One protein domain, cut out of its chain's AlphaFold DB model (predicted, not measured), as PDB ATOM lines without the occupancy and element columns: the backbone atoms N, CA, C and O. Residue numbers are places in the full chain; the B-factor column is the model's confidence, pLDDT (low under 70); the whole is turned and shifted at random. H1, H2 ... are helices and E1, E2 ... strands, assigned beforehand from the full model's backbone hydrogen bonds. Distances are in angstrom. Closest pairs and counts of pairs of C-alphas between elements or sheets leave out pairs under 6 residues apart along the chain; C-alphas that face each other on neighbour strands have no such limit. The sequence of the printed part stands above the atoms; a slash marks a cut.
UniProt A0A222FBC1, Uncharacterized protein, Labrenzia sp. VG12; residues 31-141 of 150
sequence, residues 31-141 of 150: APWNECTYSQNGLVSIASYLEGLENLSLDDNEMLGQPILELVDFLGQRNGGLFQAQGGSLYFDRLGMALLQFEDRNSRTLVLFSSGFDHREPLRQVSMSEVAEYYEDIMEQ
ATOM      1  N   ALA A  31      48.344  36.799  -3.214       38.78
ATOM      2  CA  ALA A  31      47.251  37.405  -4.022       38.78
ATOM      3  C   ALA A  31      47.624  38.513  -5.048       38.78
ATOM      4  O   ALA A  31      48.545  39.292  -4.804       38.78
ATOM      5  N   PRO A  32      46.846  38.673  -6.146       48.66
ATOM      6  CA  PRO A  32      46.609  37.767  -7.280       48.66
ATOM      7  C   PRO A  32      47.376  38.224  -8.546       48.66
ATOM      8  O   PRO A  32      47.721  39.393  -8.706       48.66
ATOM      9  N   TRP A  33      47.664  37.297  -9.460       48.41
ATOM     10  CA  TRP A  33      48.323  37.606 -10.735       48.41
ATOM     11  C   TRP A  33      47.341  38.335 -11.668       48.41
ATOM     12  O   TRP A  33      46.269  37.801 -11.950       48.41
ATOM     13  N   ASN A  34      47.704  39.537 -12.128       60.19
ATOM     14  CA  ASN A  34      46.965  40.285 -13.146       60.19
ATOM     15  C   ASN A  34      47.797  40.343 -14.435       60.19
ATOM     16  O   ASN A  34      48.885  40.922 -14.427       60.19
ATOM     17  N   GLU A  35      47.304  39.779 -15.540       67.62
ATOM     18  CA  GLU A  35      47.954  39.897 -16.853       67.62
ATOM     19  C   GLU A  35      47.306  41.020 -17.659       67.62
ATOM     20  O   GLU A  35      46.089  41.054 -17.808       67.62
ATOM     21  N   CYS A  36      48.105  41.938 -18.205       70.69
ATOM     22  CA  CYS A  36      47.591  43.055 -18.993       70.69
ATOM     23  C   CYS A  36      48.194  43.038 -20.396       70.69
ATOM     24  O   CYS A  36      49.411  43.135 -20.561       70.69
ATOM     25  N   THR A  37      47.337  42.963 -21.417       67.06
ATOM     26  CA  THR A  37      47.761  42.985 -22.822       67.06
ATOM     27  C   THR A  37      47.540  44.368 -23.415       67.06
ATOM     28  O   THR A  37      46.462  44.949 -23.284       67.06
ATOM     29  N   TYR A  38      48.542  44.884 -24.127       71.75
ATOM     30  CA  TYR A  38      48.502  46.193 -24.778       71.75
ATOM     31  C   TYR A  38      48.656  46.067 -26.297       71.75
ATOM     32  O   TYR A  38      49.460  45.284 -26.799       71.75
ATOM     33  N   SER A  39      47.924  46.902 -27.030       69.12
ATOM     34  CA  SER A  39      48.167  47.207 -28.441       69.12
ATOM     35  C   SER A  39      48.839  48.577 -28.589       69.12
ATOM     36  O   SER A  39      49.008  49.318 -27.619       69.12
ATOM     37  N   GLN A  40      49.162  48.965 -29.828       67.38
ATOM     38  CA  GLN A  40      49.651  50.318 -30.135       67.38
ATOM     39  C   GLN A  40      48.668  51.426 -29.717       67.38
ATOM     40  O   GLN A  40      49.090  52.557 -29.491       67.38
ATOM     41  N   ASN A  41      47.380  51.096 -29.579       66.12
ATOM     42  CA  ASN A  41      46.312  52.037 -29.243       66.12
ATOM     43  C   ASN A  41      45.934  52.024 -27.751       66.12
ATOM     44  O   ASN A  41      45.027  52.751 -27.355       66.12
ATOM     45  N   GLY A  42      46.616  51.222 -26.922       67.00
ATOM     46  CA  GLY A  42      46.371  51.139 -25.479       67.00
ATOM     47  C   GLY A  42      46.063  49.727 -24.983       67.00
ATOM     48  O   GLY A  42      46.324  48.742 -25.673       67.00
ATOM     49  N   LEU A  43      45.545  49.641 -23.756       65.00
ATOM     50  CA  LEU A  43      45.163  48.390 -23.098       65.00
ATOM     51  C   LEU A  43      44.036  47.696 -23.878       65.00
ATOM     52  O   LEU A  43      43.043  48.337 -24.215       65.00
ATOM     53  N   VAL A  44      44.201  46.404 -24.162       75.44
ATOM     54  CA  VAL A  44      43.217  45.594 -24.903       75.44
ATOM     55  C   VAL A  44      42.636  44.452 -24.086       75.44
ATOM     56  O   VAL A  44      41.512  44.050 -24.372       75.44
ATOM     57  N   SER A  45      43.347  43.954 -23.069       74.62
ATOM     58  CA  SER A  45      42.775  43.001 -22.118       74.62
ATOM     59  C   SER A  45      43.427  43.051 -20.738       74.62
ATOM     60  O   SER A  45      44.581  43.465 -20.600       74.62
ATOM     61  N   ILE A  46      42.668  42.617 -19.734       76.94
ATOM     62  CA  ILE A  46      43.107  42.360 -18.360       76.94
ATOM     63  C   ILE A  46      42.637  40.955 -17.991       76.94
ATOM     64  O   ILE A  46      41.472  40.641 -18.208       76.94
ATOM     65  N   ALA A  47      43.510  40.138 -17.418       75.69
ATOM     66  CA  ALA A  47      43.194  38.826 -16.876       75.69
ATOM     67  C   ALA A  47      43.437  38.826 -15.364       75.69
ATOM     68  O   ALA A  47      44.491  39.288 -14.937       75.69
ATOM     69  N   SER A  48      42.504  38.303 -14.570       72.75
ATOM     70  CA  SER A  48      42.642  38.159 -13.114       72.75
ATOM     71  C   SER A  48      42.044  36.844 -12.639       72.75
ATOM     72  O   SER A  48      41.015  36.403 -13.157       72.75
ATOM     73  N   TYR A  49      42.623  36.252 -11.597       72.56
ATOM     74  CA  TYR A  49      41.979  35.147 -10.889       72.56
ATOM     75  C   TYR A  49      40.685  35.603 -10.217       72.56
ATOM     76  O   TYR A  49      40.660  36.661  -9.588       72.56
ATOM     77  N   LEU A  50      39.637  34.779 -10.301       69.56
ATOM     78  CA  LEU A  50      38.353  35.051  -9.648       69.56
ATOM     79  C   LEU A  50      38.471  35.088  -8.117       69.56
ATOM     80  O   LEU A  50      37.858  35.947  -7.498       69.56
ATOM     81  N   GLU A  51      39.290  34.218  -7.513       67.06
ATOM     82  CA  GLU A  51      39.538  34.198  -6.056       67.06
ATOM     83  C   GLU A  51      40.191  35.498  -5.553       67.06
ATOM     84  O   GLU A  51      40.049  35.876  -4.395       67.06
ATOM     85  N   GLY A  52      40.899  36.208  -6.435       63.50
ATOM     86  CA  GLY A  52      41.549  37.476  -6.120       63.50
ATOM     87  C   GLY A  52      40.642  38.702  -6.225       63.50
ATOM     88  O   GLY A  52      41.123  39.809  -5.994       63.50
ATOM     89  N   LEU A  53      39.375  38.536  -6.618       65.94
ATOM     90  CA  LEU A  53      38.431  39.639  -6.773       65.94
ATOM     91  C   LEU A  53      37.576  39.789  -5.515       65.94
ATOM     92  O   LEU A  53      36.993  38.826  -5.032       65.94
ATOM     93  N   GLU A  54      37.467  41.020  -5.017       62.22
ATOM     94  CA  GLU A  54      36.601  41.343  -3.875       62.22
ATOM     95  C   GLU A  54      35.207  41.796  -4.318       62.22
ATOM     96  O   GLU A  54      34.233  41.563  -3.613       62.22
ATOM     97  N   ASN A  55      35.097  42.436  -5.490       64.69
ATOM     98  CA  ASN A  55      33.836  42.935  -6.035       64.69
ATOM     99  C   ASN A  55      33.811  42.789  -7.567       64.69
ATOM    100  O   ASN A  55      34.621  43.396  -8.267       64.69
ATOM    101  N   LEU A  56      32.846  42.036  -8.100       67.69
ATOM    102  CA  LEU A  56      32.546  41.966  -9.533       67.69
ATOM    103  C   LEU A  56      31.035  42.059  -9.711       67.69
ATOM    104  O   LEU A  56      30.291  41.287  -9.108       67.69
ATOM    105  N   SER A  57      30.584  42.997 -10.539       67.94
ATOM    106  CA  SER A  57      29.160  43.169 -10.827       67.94
ATOM    107  C   SER A  57      28.928  43.553 -12.281       67.94
ATOM    108  O   SER A  57      29.726  44.286 -12.869       67.94
ATOM    109  N   LEU A  58      27.819  43.076 -12.839       68.31
ATOM    110  CA  LEU A  58      27.329  43.444 -14.165       68.31
ATOM    111  C   LEU A  58      25.871  43.883 -14.028       68.31
ATOM    112  O   LEU A  58      25.047  43.127 -13.517       68.31
ATOM    113  N   ASP A  59      25.547  45.099 -14.475       70.38
ATOM    114  CA  ASP A  59      24.211  45.700 -14.324       70.38
ATOM    115  C   ASP A  59      23.659  45.589 -12.888       70.38
ATOM    116  O   ASP A  59      22.561  45.072 -12.675       70.38
ATOM    117  N   ASP A  60      24.460  46.000 -11.900       69.81
ATOM    118  CA  ASP A  60      24.152  45.932 -10.461       69.81
ATOM    119  C   ASP A  60      23.902  44.514  -9.901       69.81
ATOM    120  O   ASP A  60      23.522  44.368  -8.739       69.81
ATOM    121  N   ASN A  61      24.142  43.454 -10.684       68.56
ATOM    122  CA  ASN A  61      24.103  42.076 -10.199       68.56
ATOM    123  C   ASN A  61      25.498  41.664  -9.738       68.56
ATOM    124  O   ASN A  61      26.428  41.610 -10.545       68.56
ATOM    125  N   GLU A  62      25.633  41.377  -8.446       78.38
ATOM    126  CA  GLU A  62      26.856  40.824  -7.870       78.38
ATOM    127  C   GLU A  62      27.117  39.431  -8.451       78.38
ATOM    128  O   GLU A  62      26.266  38.545  -8.394       78.38
ATOM    129  N   MET A  63      28.289  39.271  -9.063       73.88
ATOM    130  CA  MET A  63      28.707  38.053  -9.755       73.88
ATOM    131  C   MET A  63      29.537  37.139  -8.848       73.88
ATOM    132  O   MET A  63      29.563  35.926  -9.051       73.88
ATOM    133  N   LEU A  64      30.234  37.715  -7.865       67.50
ATOM    134  CA  LEU A  64      31.028  36.955  -6.904       67.50
ATOM    135  C   LEU A  64      30.090  36.296  -5.889       67.50
ATOM    136  O   LEU A  64      29.220  36.950  -5.329       67.50
ATOM    137  N   GLY A  65      30.249  34.991  -5.677       66.06
ATOM    138  CA  GLY A  65      29.406  34.214  -4.759       66.06
ATOM    139  C   GLY A  65      28.210  33.514  -5.408       66.06
ATOM    140  O   GLY A  65      27.553  32.722  -4.738       66.06
ATOM    141  N   GLN A  66      27.947  33.733  -6.700       69.06
ATOM    142  CA  GLN A  66      26.988  32.905  -7.435       69.06
ATOM    143  C   GLN A  66      27.602  31.539  -7.783       69.06
ATOM    144  O   GLN A  66      28.784  31.474  -8.148       69.06
ATOM    145  N   PRO A  67      26.818  30.444  -7.749       79.50
ATOM    146  CA  PRO A  67      27.225  29.181  -8.347       79.50
ATOM    147  C   PRO A  67      27.633  29.385  -9.808       79.50
ATOM    148  O   PRO A  67      26.974  30.102 -10.562       79.50
ATOM    149  N   ILE A  68      28.717  28.736 -10.238       78.25
ATOM    150  CA  ILE A  68      29.314  28.995 -11.558       78.25
ATOM    151  C   ILE A  68      28.330  28.783 -12.715       78.25
ATOM    152  O   ILE A  68      28.355  29.539 -13.681       78.25
ATOM    153  N   LEU A  69      27.437  27.797 -12.614       85.12
ATOM    154  CA  LEU A  69      26.440  27.536 -13.650       85.12
ATOM    155  C   LEU A  69      25.375  28.635 -13.720       85.12
ATOM    156  O   LEU A  69      24.946  28.982 -14.817       85.12
ATOM    157  N   GLU A  70      24.993  29.219 -12.581       85.50
ATOM    158  CA  GLU A  70      24.075  30.366 -12.543       85.50
ATOM    159  C   GLU A  70      24.732  31.600 -13.161       85.50
ATOM    160  O   GLU A  70      24.133  32.271 -14.003       85.50
ATOM    161  N   LEU A  71      26.002  31.838 -12.820       83.88
ATOM    162  CA  LEU A  71      26.787  32.919 -13.400       83.88
ATOM    163  C   LEU A  71      26.909  32.774 -14.922       83.88
ATOM    164  O   LEU A  71      26.710  33.736 -15.663       83.88
ATOM    165  N   VAL A  72      27.239  31.572 -15.400       88.50
ATOM    166  CA  VAL A  72      27.399  31.300 -16.832       88.50
ATOM    167  C   VAL A  72      26.075  31.442 -17.577       88.50
ATOM    168  O   VAL A  72      26.068  32.046 -18.649       88.50
ATOM    169  N   ASP A  73      24.958  30.956 -17.025       90.25
ATOM    170  CA  ASP A  73      23.636  31.142 -17.635       90.25
ATOM    171  C   ASP A  73      23.278  32.632 -17.733       90.25
ATOM    172  O   ASP A  73      22.933  33.124 -18.812       90.25
ATOM    173  N   PHE A  74      23.463  33.387 -16.646       88.50
ATOM    174  CA  PHE A  74      23.240  34.832 -16.623       88.50
ATOM    175  C   PHE A  74      24.065  35.560 -17.696       88.50
ATOM    176  O   PHE A  74      23.522  36.336 -18.493       88.50
ATOM    177  N   LEU A  75      25.369  35.282 -17.766       88.69
ATOM    178  CA  LEU A  75      26.257  35.875 -18.766       88.69
ATOM    179  C   LEU A  75      25.878  35.443 -20.188       88.69
ATOM    180  O   LEU A  75      25.872  36.269 -21.100       88.69
ATOM    181  N   GLY A  76      25.507  34.177 -20.385       91.31
ATOM    182  CA  GLY A  76      25.059  33.636 -21.664       91.31
ATOM    183  C   GLY A  76      23.809  34.336 -22.186       91.31
ATOM    184  O   GLY A  76      23.772  34.751 -23.347       91.31
ATOM    185  N   GLN A  77      22.808  34.551 -21.332       90.12
ATOM    186  CA  GLN A  77      21.590  35.285 -21.686       90.12
ATOM    187  C   GLN A  77      21.901  36.728 -22.105       90.12
ATOM    188  O   GLN A  77      21.391  37.202 -23.123       90.12
ATOM    189  N   ARG A  78      22.786  37.413 -21.370       86.56
ATOM    190  CA  ARG A  78      23.207  38.792 -21.675       86.56
ATOM    191  C   ARG A  78      24.063  38.889 -22.937       86.56
ATOM    192  O   ARG A  78      23.907  39.825 -23.719       86.56
ATOM    193  N   ASN A  79      24.917  37.902 -23.173       90.50
ATOM    194  CA  ASN A  79      25.733  37.803 -24.376       90.50
ATOM    195  C   ASN A  79      24.907  37.411 -25.618       90.50
ATOM    196  O   ASN A  79      25.276  37.727 -26.749       90.50
ATOM    197  N   GLY A  80      23.751  36.767 -25.432       92.75
ATOM    198  CA  GLY A  80      22.920  36.228 -26.511       92.75
ATOM    199  C   GLY A  80      23.337  34.827 -26.967       92.75
ATOM    200  O   GLY A  80      23.080  34.458 -28.112       92.75
ATOM    201  N   GLY A  81      23.996  34.070 -26.090       94.00
ATOM    202  CA  GLY A  81      24.450  32.704 -26.314       94.00
ATOM    203  C   GLY A  81      25.718  32.377 -25.530       94.00
ATOM    204  O   GLY A  81      26.414  33.268 -25.037       94.00
ATOM    205  N   LEU A  82      26.023  31.084 -25.457       94.19
ATOM    206  CA  LEU A  82      27.251  30.552 -24.877       94.19
ATOM    207  C   LEU A  82      28.166  30.098 -25.999       94.19
ATOM    208  O   LEU A  82      27.735  29.380 -26.906       94.19
ATOM    209  N   PHE A  83      29.424  30.504 -25.918       94.00
ATOM    210  CA  PHE A  83      30.423  30.196 -26.924       94.00
ATOM    211  C   PHE A  83      31.658  29.650 -26.231       94.00
ATOM    212  O   PHE A  83      32.188  30.274 -25.316       94.00
ATOM    213  N   GLN A  84      32.086  28.467 -26.650       92.31
ATOM    214  CA  GLN A  84      33.180  27.740 -26.028       92.31
ATOM    215  C   GLN A  84      34.316  27.556 -27.029       92.31
ATOM    216  O   GLN A  84      34.083  27.195 -28.189       92.31
ATOM    217  N   ALA A  85      35.544  27.778 -26.572       90.88
ATOM    218  CA  ALA A  85      36.742  27.388 -27.295       90.88
ATOM    219  C   ALA A  85      37.057  25.900 -27.090       90.88
ATOM    220  O   ALA A  85      36.582  25.265 -26.150       90.88
ATOM    221  N   GLN A  86      37.917  25.330 -27.937       84.94
ATOM    222  CA  GLN A  86      38.303  23.914 -27.836       84.94
ATOM    223  C   GLN A  86      38.899  23.542 -26.463       84.94
ATOM    224  O   GLN A  86      38.754  22.402 -26.031       84.94
ATOM    225  N   GLY A  87      39.546  24.494 -25.780       80.25
ATOM    226  CA  GLY A  87      40.121  24.308 -24.444       80.25
ATOM    227  C   GLY A  87      39.117  24.366 -23.286       80.25
ATOM    228  O   GLY A  87      39.527  24.234 -22.143       80.25
ATOM    229  N   GLY A  88      37.825  24.578 -23.556       84.12
ATOM    230  CA  GLY A  88      36.778  24.657 -22.532       84.12
ATOM    231  C   GLY A  88      36.447  26.072 -22.054       84.12
ATOM    232  O   GLY A  88      35.359  26.280 -21.522       84.12
ATOM    233  N   SER A  89      37.326  27.047 -22.310       88.12
ATOM    234  CA  SER A  89      37.101  28.464 -22.002       88.12
ATOM    235  C   SER A  89      35.818  28.998 -22.638       88.12
ATOM    236  O   SER A  89      35.531  28.729 -23.810       88.12
ATOM    237  N   LEU A  90      35.070  29.789 -21.871       91.19
ATOM    238  CA  LEU A  90      33.820  30.409 -22.301       91.19
ATOM    239  C   LEU A  90      34.049  31.871 -22.672       91.19
ATOM    240  O   LEU A  90      34.654  32.620 -21.909       91.19
ATOM    241  N   TYR A  91      33.518  32.278 -23.821       91.94
ATOM    242  CA  TYR A  91      33.652  33.622 -24.369       91.94
ATOM    243  C   TYR A  91      32.297  34.318 -24.468       91.94
ATOM    244  O   TYR A  91      31.306  33.768 -24.959       91.94
ATOM    245  N   PHE A  92      32.281  35.571 -24.019       90.56
ATOM    246  CA  PHE A  92      31.133  36.464 -24.009       90.56
ATOM    247  C   PHE A  92      31.483  37.750 -24.770       90.56
ATOM    248  O   PHE A  92      31.573  38.835 -24.192       90.56
ATOM    249  N   ASP A  93      31.713  37.635 -26.081       89.06
ATOM    250  CA  ASP A  93      32.239  38.724 -26.920       89.06
ATOM    251  C   ASP A  93      31.409  40.010 -26.880       89.06
ATOM    252  O   ASP A  93      31.966  41.105 -26.966       89.06
ATOM    253  N   ARG A  94      30.080  39.915 -26.719       86.50
ATOM    254  CA  ARG A  94      29.229  41.111 -26.603       86.50
ATOM    255  C   ARG A  94      29.429  41.848 -25.284       86.50
ATOM    256  O   ARG A  94      29.151  43.042 -25.223       86.50
ATOM    257  N   LEU A  95      29.884  41.139 -24.256       84.31
ATOM    258  CA  LEU A  95      30.206  41.688 -22.941       84.31
ATOM    259  C   LEU A  95      31.687  42.076 -22.829       84.31
ATOM    260  O   LEU A  95      32.053  42.782 -21.895       84.31
ATOM    261  N   GLY A  96      32.532  41.643 -23.775       86.81
ATOM    262  CA  GLY A  96      33.976  41.857 -23.720       86.81
ATOM    263  C   GLY A  96      34.630  41.042 -22.606       86.81
ATOM    264  O   GLY A  96      35.437  41.577 -21.849       86.81
ATOM    265  N   MET A  97      34.224  39.778 -22.442       86.81
ATOM    266  CA  MET A  97      34.679  38.931 -21.337       86.81
ATOM    267  C   MET A  97      34.956  37.498 -21.782       86.81
ATOM    268  O   MET A  97      34.277  36.975 -22.663       86.81
ATOM    269  N   ALA A  98      35.887  36.828 -21.109       88.19
ATOM    270  CA  ALA A  98      36.026  35.381 -21.148       88.19
ATOM    271  C   ALA A  98      36.270  34.823 -19.749       88.19
ATOM    272  O   ALA A  98      36.968  35.423 -18.933       88.19
ATOM    273  N   LEU A  99      35.713  33.648 -19.493       87.12
ATOM    274  CA  LEU A  99      36.085  32.813 -18.365       87.12
ATOM    275  C   LEU A  99      37.063  31.773 -18.899       87.12
ATOM    276  O   LEU A  99      36.666  30.807 -19.554       87.12
ATOM    277  N   LEU A 100      38.351  32.016 -18.659       84.38
ATOM    278  CA  LEU A 100      39.401  31.075 -19.002       84.38
ATOM    279  C   LEU A 100      39.438  29.968 -17.966       84.38
ATOM    280  O   LEU A 100      39.486  30.210 -16.752       84.38
ATOM    281  N   GLN A 101      39.448  28.750 -18.482       71.62
ATOM    282  CA  GLN A 101      39.542  27.557 -17.675       71.62
ATOM    283  C   GLN A 101      40.928  26.953 -17.866       71.62
ATOM    284  O   GLN A 101      41.296  26.554 -18.969       71.62
ATOM    285  N   PHE A 102      41.707  26.941 -16.789       60.16
ATOM    286  CA  PHE A 102      43.009  26.290 -16.760       60.16
ATOM    287  C   PHE A 102      42.871  24.848 -16.264       60.16
ATOM    288  O   PHE A 102      41.873  24.475 -15.648       60.16
ATOM    289  N   GLU A 103      43.898  24.037 -16.526       51.44
ATOM    290  CA  GLU A 103      43.986  22.648 -16.055       51.44
ATOM    291  C   GLU A 103      43.926  22.544 -14.516       51.44
ATOM    292  O   GLU A 103      43.504  21.520 -13.980       51.44
ATOM    293  N   ASP A 104      44.299  23.616 -13.805       56.47
ATOM    294  CA  ASP A 104      44.124  23.743 -12.358       56.47
ATOM    295  C   ASP A 104      42.711  24.255 -12.025       56.47
ATOM    296  O   ASP A 104      42.363  25.417 -12.255       56.47
ATOM    297  N   ARG A 105      41.915  23.343 -11.456       55.25
ATOM    298  CA  ARG A 105      40.474  23.463 -11.180       55.25
ATOM    299  C   ARG A 105      40.110  24.581 -10.206       55.25
ATOM    300  O   ARG A 105      38.986  25.081 -10.267       55.25
ATOM    301  N   ASN A 106      41.050  24.989  -9.352       54.50
ATOM    302  CA  ASN A 106      40.859  26.087  -8.400       54.50
ATOM    303  C   ASN A 106      41.233  27.445  -9.002       54.50
ATOM    304  O   ASN A 106      40.931  28.491  -8.434       54.50
ATOM    305  N   SER A 107      41.854  27.444 -10.181       61.19
ATOM    306  CA  SER A 107      42.338  28.648 -10.836       61.19
ATOM    307  C   SER A 107      41.454  28.980 -12.041       61.19
ATOM    308  O   SER A 107      41.615  28.500 -13.163       61.19
ATOM    309  N   ARG A 108      40.451  29.822 -11.801       70.75
ATOM    310  CA  ARG A 108      39.625  30.394 -12.870       70.75
ATOM    311  C   ARG A 108      40.056  31.821 -13.103       70.75
ATOM    312  O   ARG A 108      40.173  32.589 -12.148       70.75
ATOM    313  N   THR A 109      40.275  32.164 -14.363       76.50
ATOM    314  CA  THR A 109      40.699  33.511 -14.730       76.50
ATOM    315  C   THR A 109      39.608  34.193 -15.517       76.50
ATOM    316  O   THR A 109      39.161  33.702 -16.550       76.50
ATOM    317  N   LEU A 110      39.182  35.341 -15.014       81.94
ATOM    318  CA  LEU A 110      38.347  36.257 -15.758       81.94
ATOM    319  C   LEU A 110      39.244  37.120 -16.634       81.94
ATOM    320  O   LEU A 110      40.138  37.795 -16.129       81.94
ATOM    321  N   VAL A 111      38.968  37.129 -17.930       81.62
ATOM    322  CA  VAL A 111      39.565  38.068 -18.872       81.62
ATOM    323  C   VAL A 111      38.514  39.078 -19.279       81.62
ATOM    324  O   VAL A 111      37.428  38.706 -19.707       81.62
ATOM    325  N   LEU A 112      38.852  40.354 -19.175       82.75
ATOM    326  CA  LEU A 112      38.100  41.464 -19.740       82.75
ATOM    327  C   LEU A 112      38.853  41.969 -20.961       82.75
ATOM    328  O   LEU A 112      40.066  42.165 -20.888       82.75
ATOM    329  N   PHE A 113      38.165  42.193 -22.072       79.00
ATOM    330  CA  PHE A 113      38.788  42.620 -23.317       79.00
ATOM    331  C   PHE A 113      37.955  43.643 -24.091       79.00
ATOM    332  O   PHE A 113      36.731  43.706 -24.002       79.00
ATOM    333  N   SER A 114      38.647  44.473 -24.870       76.75
ATOM    334  CA  SER A 114      38.026  45.507 -25.698       76.75
ATOM    335  C   SER A 114      37.224  44.919 -26.861       76.75
ATOM    336  O   SER A 114      37.569  43.866 -27.399       76.75
ATOM    337  N   SER A 115      36.226  45.668 -27.341       71.69
ATOM    338  CA  SER A 115      35.532  45.347 -28.594       71.69
ATOM    339  C   SER A 115      36.533  45.191 -29.747       71.69
ATOM    340  O   SER A 115      37.351  46.079 -29.991       71.69
ATOM    341  N   GLY A 116      36.484  44.049 -30.439       70.56
ATOM    342  CA  GLY A 116      37.404  43.716 -31.530       70.56
ATOM    343  C   GLY A 116      38.719  43.056 -31.100       70.56
ATOM    344  O   GLY A 116      39.605  42.906 -31.941       70.56
ATOM    345  N   PHE A 117      38.866  42.660 -29.829       78.00
ATOM    346  CA  PHE A 117      39.958  41.784 -29.401       78.00
ATOM    347  C   PHE A 117      39.875  40.441 -30.141       78.00
ATOM    348  O   PHE A 117      38.898  39.708 -30.012       78.00
ATOM    349  N   ASP A 118      40.902  40.134 -30.933       82.94
ATOM    350  CA  ASP A 118      41.036  38.847 -31.611       82.94
ATOM    351  C   ASP A 118      41.644  37.831 -30.640       82.94
ATOM    352  O   ASP A 118      42.864  37.767 -30.470       82.94
ATOM    353  N   HIS A 119      40.780  37.042 -30.001       81.62
ATOM    354  CA  HIS A 119      41.188  35.952 -29.117       81.62
ATOM    355  C   HIS A 119      41.819  34.772 -29.880       81.62
ATOM    356  O   HIS A 119      42.347  33.869 -29.245       81.62
ATOM    357  N   ARG A 120      41.818  34.770 -31.227       85.62
ATOM    358  CA  ARG A 120      42.420  33.737 -32.102       85.62
ATOM    359  C   ARG A 120      41.940  32.307 -31.857       85.62
ATOM    360  O   ARG A 120      42.550  31.357 -32.351       85.62
ATOM    361  N   GLU A 121      40.837  32.147 -31.140       83.44
ATOM    362  CA  GLU A 121      40.256  30.848 -30.822       83.44
ATOM    363  C   GLU A 121      38.973  30.633 -31.630       83.44
ATOM    364  O   GLU A 121      38.096  31.494 -31.631       83.44
ATOM    365  N   PRO A 122      38.822  29.503 -32.339       89.75
ATOM    366  CA  PRO A 122      37.550  29.174 -32.958       89.75
ATOM    367  C   PRO A 122      36.515  28.888 -31.866       89.75
ATOM    368  O   PRO A 122      36.716  28.010 -31.026       89.75
ATOM    369  N   LEU A 123      35.399  29.613 -31.907       92.44
ATOM    370  CA  LEU A 123      34.311  29.452 -30.951       92.44
ATOM    371  C   LEU A 123      33.190  28.591 -31.523       92.44
ATOM    372  O   LEU A 123      32.740  28.783 -32.657       92.44
ATOM    373  N   ARG A 124      32.700  27.666 -30.703       94.81
ATOM    374  CA  ARG A 124      31.512  26.861 -30.977       94.81
ATOM    375  C   ARG A 124      30.386  27.308 -30.059       94.81
ATOM    376  O   ARG A 124      30.599  27.466 -28.862       94.81
ATOM    377  N   GLN A 125      29.183  27.469 -30.601       96.19
ATOM    378  CA  GLN A 125      28.007  27.675 -29.761       96.19
ATOM    379  C   GLN A 125      27.691  26.392 -28.980       96.19
ATOM    380  O   GLN A 125      27.678  25.303 -29.562       96.19
ATOM    381  N   VAL A 126      27.429  26.532 -27.684       95.06
ATOM    382  CA  VAL A 126      27.132  25.419 -26.772       95.06
ATOM    383  C   VAL A 126      25.829  25.654 -26.016       95.06
ATOM    384  O   VAL A 126      25.364  26.788 -25.881       95.06
ATOM    385  N   SER A 127      25.214  24.575 -25.549       95.00
ATOM    386  CA  SER A 127      24.070  24.614 -24.636       95.00
ATOM    387  C   SER A 127      24.513  24.654 -23.170       95.00
ATOM    388  O   SER A 127      25.626  24.251 -22.840       95.00
ATOM    389  N   MET A 128      23.623  25.090 -22.270       91.81
ATOM    390  CA  MET A 128      23.884  25.018 -20.823       91.81
ATOM    391  C   MET A 128      24.100  23.582 -20.337       91.81
ATOM    392  O   MET A 128      24.880  23.382 -19.416       91.81
ATOM    393  N   SER A 129      23.453  22.587 -20.955       91.31
ATOM    394  CA  SER A 129      23.661  21.175 -20.610       91.31
ATOM    395  C   SER A 129      25.080  20.716 -20.934       91.31
ATOM    396  O   SER A 129      25.718  20.125 -20.080       91.31
ATOM    397  N   GLU A 130      25.616  21.065 -22.107       90.50
ATOM    398  CA  GLU A 130      27.012  20.748 -22.457       90.50
ATOM    399  C   GLU A 130      28.013  21.439 -21.525       90.50
ATOM    400  O   GLU A 130      29.050  20.874 -21.185       90.50
ATOM    401  N   VAL A 131      27.710  22.670 -21.110       88.12
ATOM    402  CA  VAL A 131      28.525  23.390 -20.130       88.12
ATOM    403  C   VAL A 131      28.464  22.699 -18.769       88.12
ATOM    404  O   VAL A 131      29.505  22.497 -18.150       88.12
ATOM    405  N   ALA A 132      27.271  22.321 -18.309       86.06
ATOM    406  CA  ALA A 132      27.084  21.622 -17.043       86.06
ATOM    407  C   ALA A 132      27.810  20.276 -17.036       86.06
ATOM    408  O   ALA A 132      28.600  20.056 -16.132       86.06
ATOM    409  N   GLU A 133      27.642  19.447 -18.070       85.38
ATOM    410  CA  GLU A 133      28.358  18.172 -18.228       85.38
ATOM    411  C   GLU A 133      29.878  18.375 -18.152       85.38
ATOM    412  O   GLU A 133      30.575  17.669 -17.429       85.38
ATOM    413  N   TYR A 134      30.391  19.407 -18.828       79.25
ATOM    414  CA  TYR A 134      31.809  19.749 -18.773       79.25
ATOM    415  C   TYR A 134      32.273  20.143 -17.358       79.25
ATOM    416  O   TYR A 134      33.366  19.761 -16.943       79.25
ATOM    417  N   TYR A 135      31.467  20.890 -16.593       73.19
ATOM    418  CA  TYR A 135      31.789  21.242 -15.205       73.19
ATOM    419  C   TYR A 135      31.582  20.079 -14.224       73.19
ATOM    420  O   TYR A 135      32.361  19.954 -13.283       73.19
ATOM    421  N   GLU A 136      30.595  19.213 -14.444       71.62
ATOM    422  CA  GLU A 136      30.310  18.028 -13.628       71.62
ATOM    423  C   GLU A 136      31.430  16.989 -13.754       71.62
ATOM    424  O   GLU A 136      31.954  16.550 -12.732       71.62
ATOM    425  N   ASP A 137      31.909  16.701 -14.969       65.31
ATOM    426  CA  ASP A 137      33.073  15.829 -15.200       65.31
ATOM    427  C   ASP A 137      34.336  16.338 -14.474       65.31
ATOM    428  O   ASP A 137      35.198  15.568 -14.030       65.31
ATOM    429  N   ILE A 138      34.447  17.661 -14.333       61.34
ATOM    430  CA  ILE A 138      35.532  18.330 -13.614       61.34
ATOM    431  C   ILE A 138      35.310  18.293 -12.092       61.34
ATOM    432  O   ILE A 138      36.290  18.253 -11.349       61.34
ATOM    433  N   MET A 139      34.068  18.270 -11.606       54.03
ATOM    434  CA  MET A 139      33.738  18.217 -10.176       54.03
ATOM    435  C   MET A 139      33.730  16.785  -9.614       54.03
ATOM    436  O   MET A 139      34.211  16.568  -8.504       54.03
ATOM    437  N   GLU A 140      33.283  15.776 -10.368       54.03
ATOM    438  CA  GLU A 140      33.216  14.378  -9.898       54.03
ATOM    439  C   GLU A 140      34.593  13.746  -9.637       54.03
ATOM    440  O   GLU A 140      34.728  12.797  -8.862       54.03
ATOM    441  N   GLN A 141      35.643  14.279 -10.256       52.34
ATOM    442  CA  GLN A 141      37.006  13.782 -10.094       52.34
ATOM    443  C   GLN A 141      37.763  14.428  -8.914       52.34
ATOM    444  O   GLN A 141      38.914  14.061  -8.683       52.34
TER     445      GLN A 141
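Overview. This is residues 31 to 141 of the 150 residues of an uncharacterized protein of Labrenzia sp. VG12 (UniProt A0A222FBC1). One strongly twisted sheet of seven strands, curled like part of a barrel, has helix H1 over one face near one end, by E5. H2 follows edge strand E8 and only grazes the sheet at that end, while the hairpin of E1 and E2 makes the other end. The 111 printed residues hold eight named strands and two named helices, in the order E1 E2 E3 H1 E4 E5 E6 E7 E8 H2, and the class is mixed. The sheet runs E1 - E2 - E7 - E6 - E5 - E4 - E8, all antiparallel. The whole is compact, with a radius of gyration of the C-alphas of 13.8 A and spans of 43 by 31 by 30 A.

Arrangement. Start at edge strand E1, residues 34 to 39, which forms a hairpin with E2, residues 42 to 49; look for N 35 and O 47, 2.9 A apart. Next comes E3, residues 56 to 58, which pairs with no named strand; its residues 57 to 58 pair antiparallel with residues 61 to 62. H1, residues 68 to 79, is on the sheet at a height of 8.9 A. It lies over E5, residues 90 to 92, along the strands at 20 degrees on the local plane; their closest C-alphas, Asn 79 and Phe 92, are 5.6 A apart. With H1 on one face, the sheet makes two layers. E4, residues 82 to 85, begins a meander, each strand the antiparallel neighbour of the one before, through E5, E6, residues 97 to 101, and E7, residues 108 to 113. Check N 91 and O 83 at 2.8 A, N 99 and O 90 at 2.8 A, and N 111 and O 98 at 2.8 A. E7 also neighbours E2, with N 48 and O 110 at 2.9 A. Edge strand E8, residues 123 to 126, is the antiparallel neighbour of E4, with N 84 and O 124 within hydrogen-bond range at 2.8 A. H2, residues 128 to 139, grazes the sheet with residues 128 to 131. Its residues 128 to 132 only just touch residues 69 to 73 of H1, with 3 pairs of C-alphas within 8 A; the closest, Leu 69 and Ala 132, are 6.8 A apart. The two helices run opposite ways at a shallow tilt of 29 degrees. Every O i to N i+4 pair is within hydrogen-bond range in H1, and 7 of 8 in H2.

Along the chain. Find C-alpha 34 at (46.965, 40.285, -13.146), where E1 begins its 16.8 A. E2 is 22.1 A long, E7 16.1 A and E6 12.9 A. H1 starts at (29.314, 28.995, -11.558); H2 ends at C-alpha 139, (33.738, 18.217, -10.176), and each is 16.0 A long.

Size, cuts and confidence. The C-alphas farthest apart, Gln 40 and Glu 140, are 44.4 A apart. The printed part has no cut and no long link. Mean pLDDT of the printed part is 76.8; 36 residues are under 70, among them 50 to 58, 102 to 107 and 137 to 141.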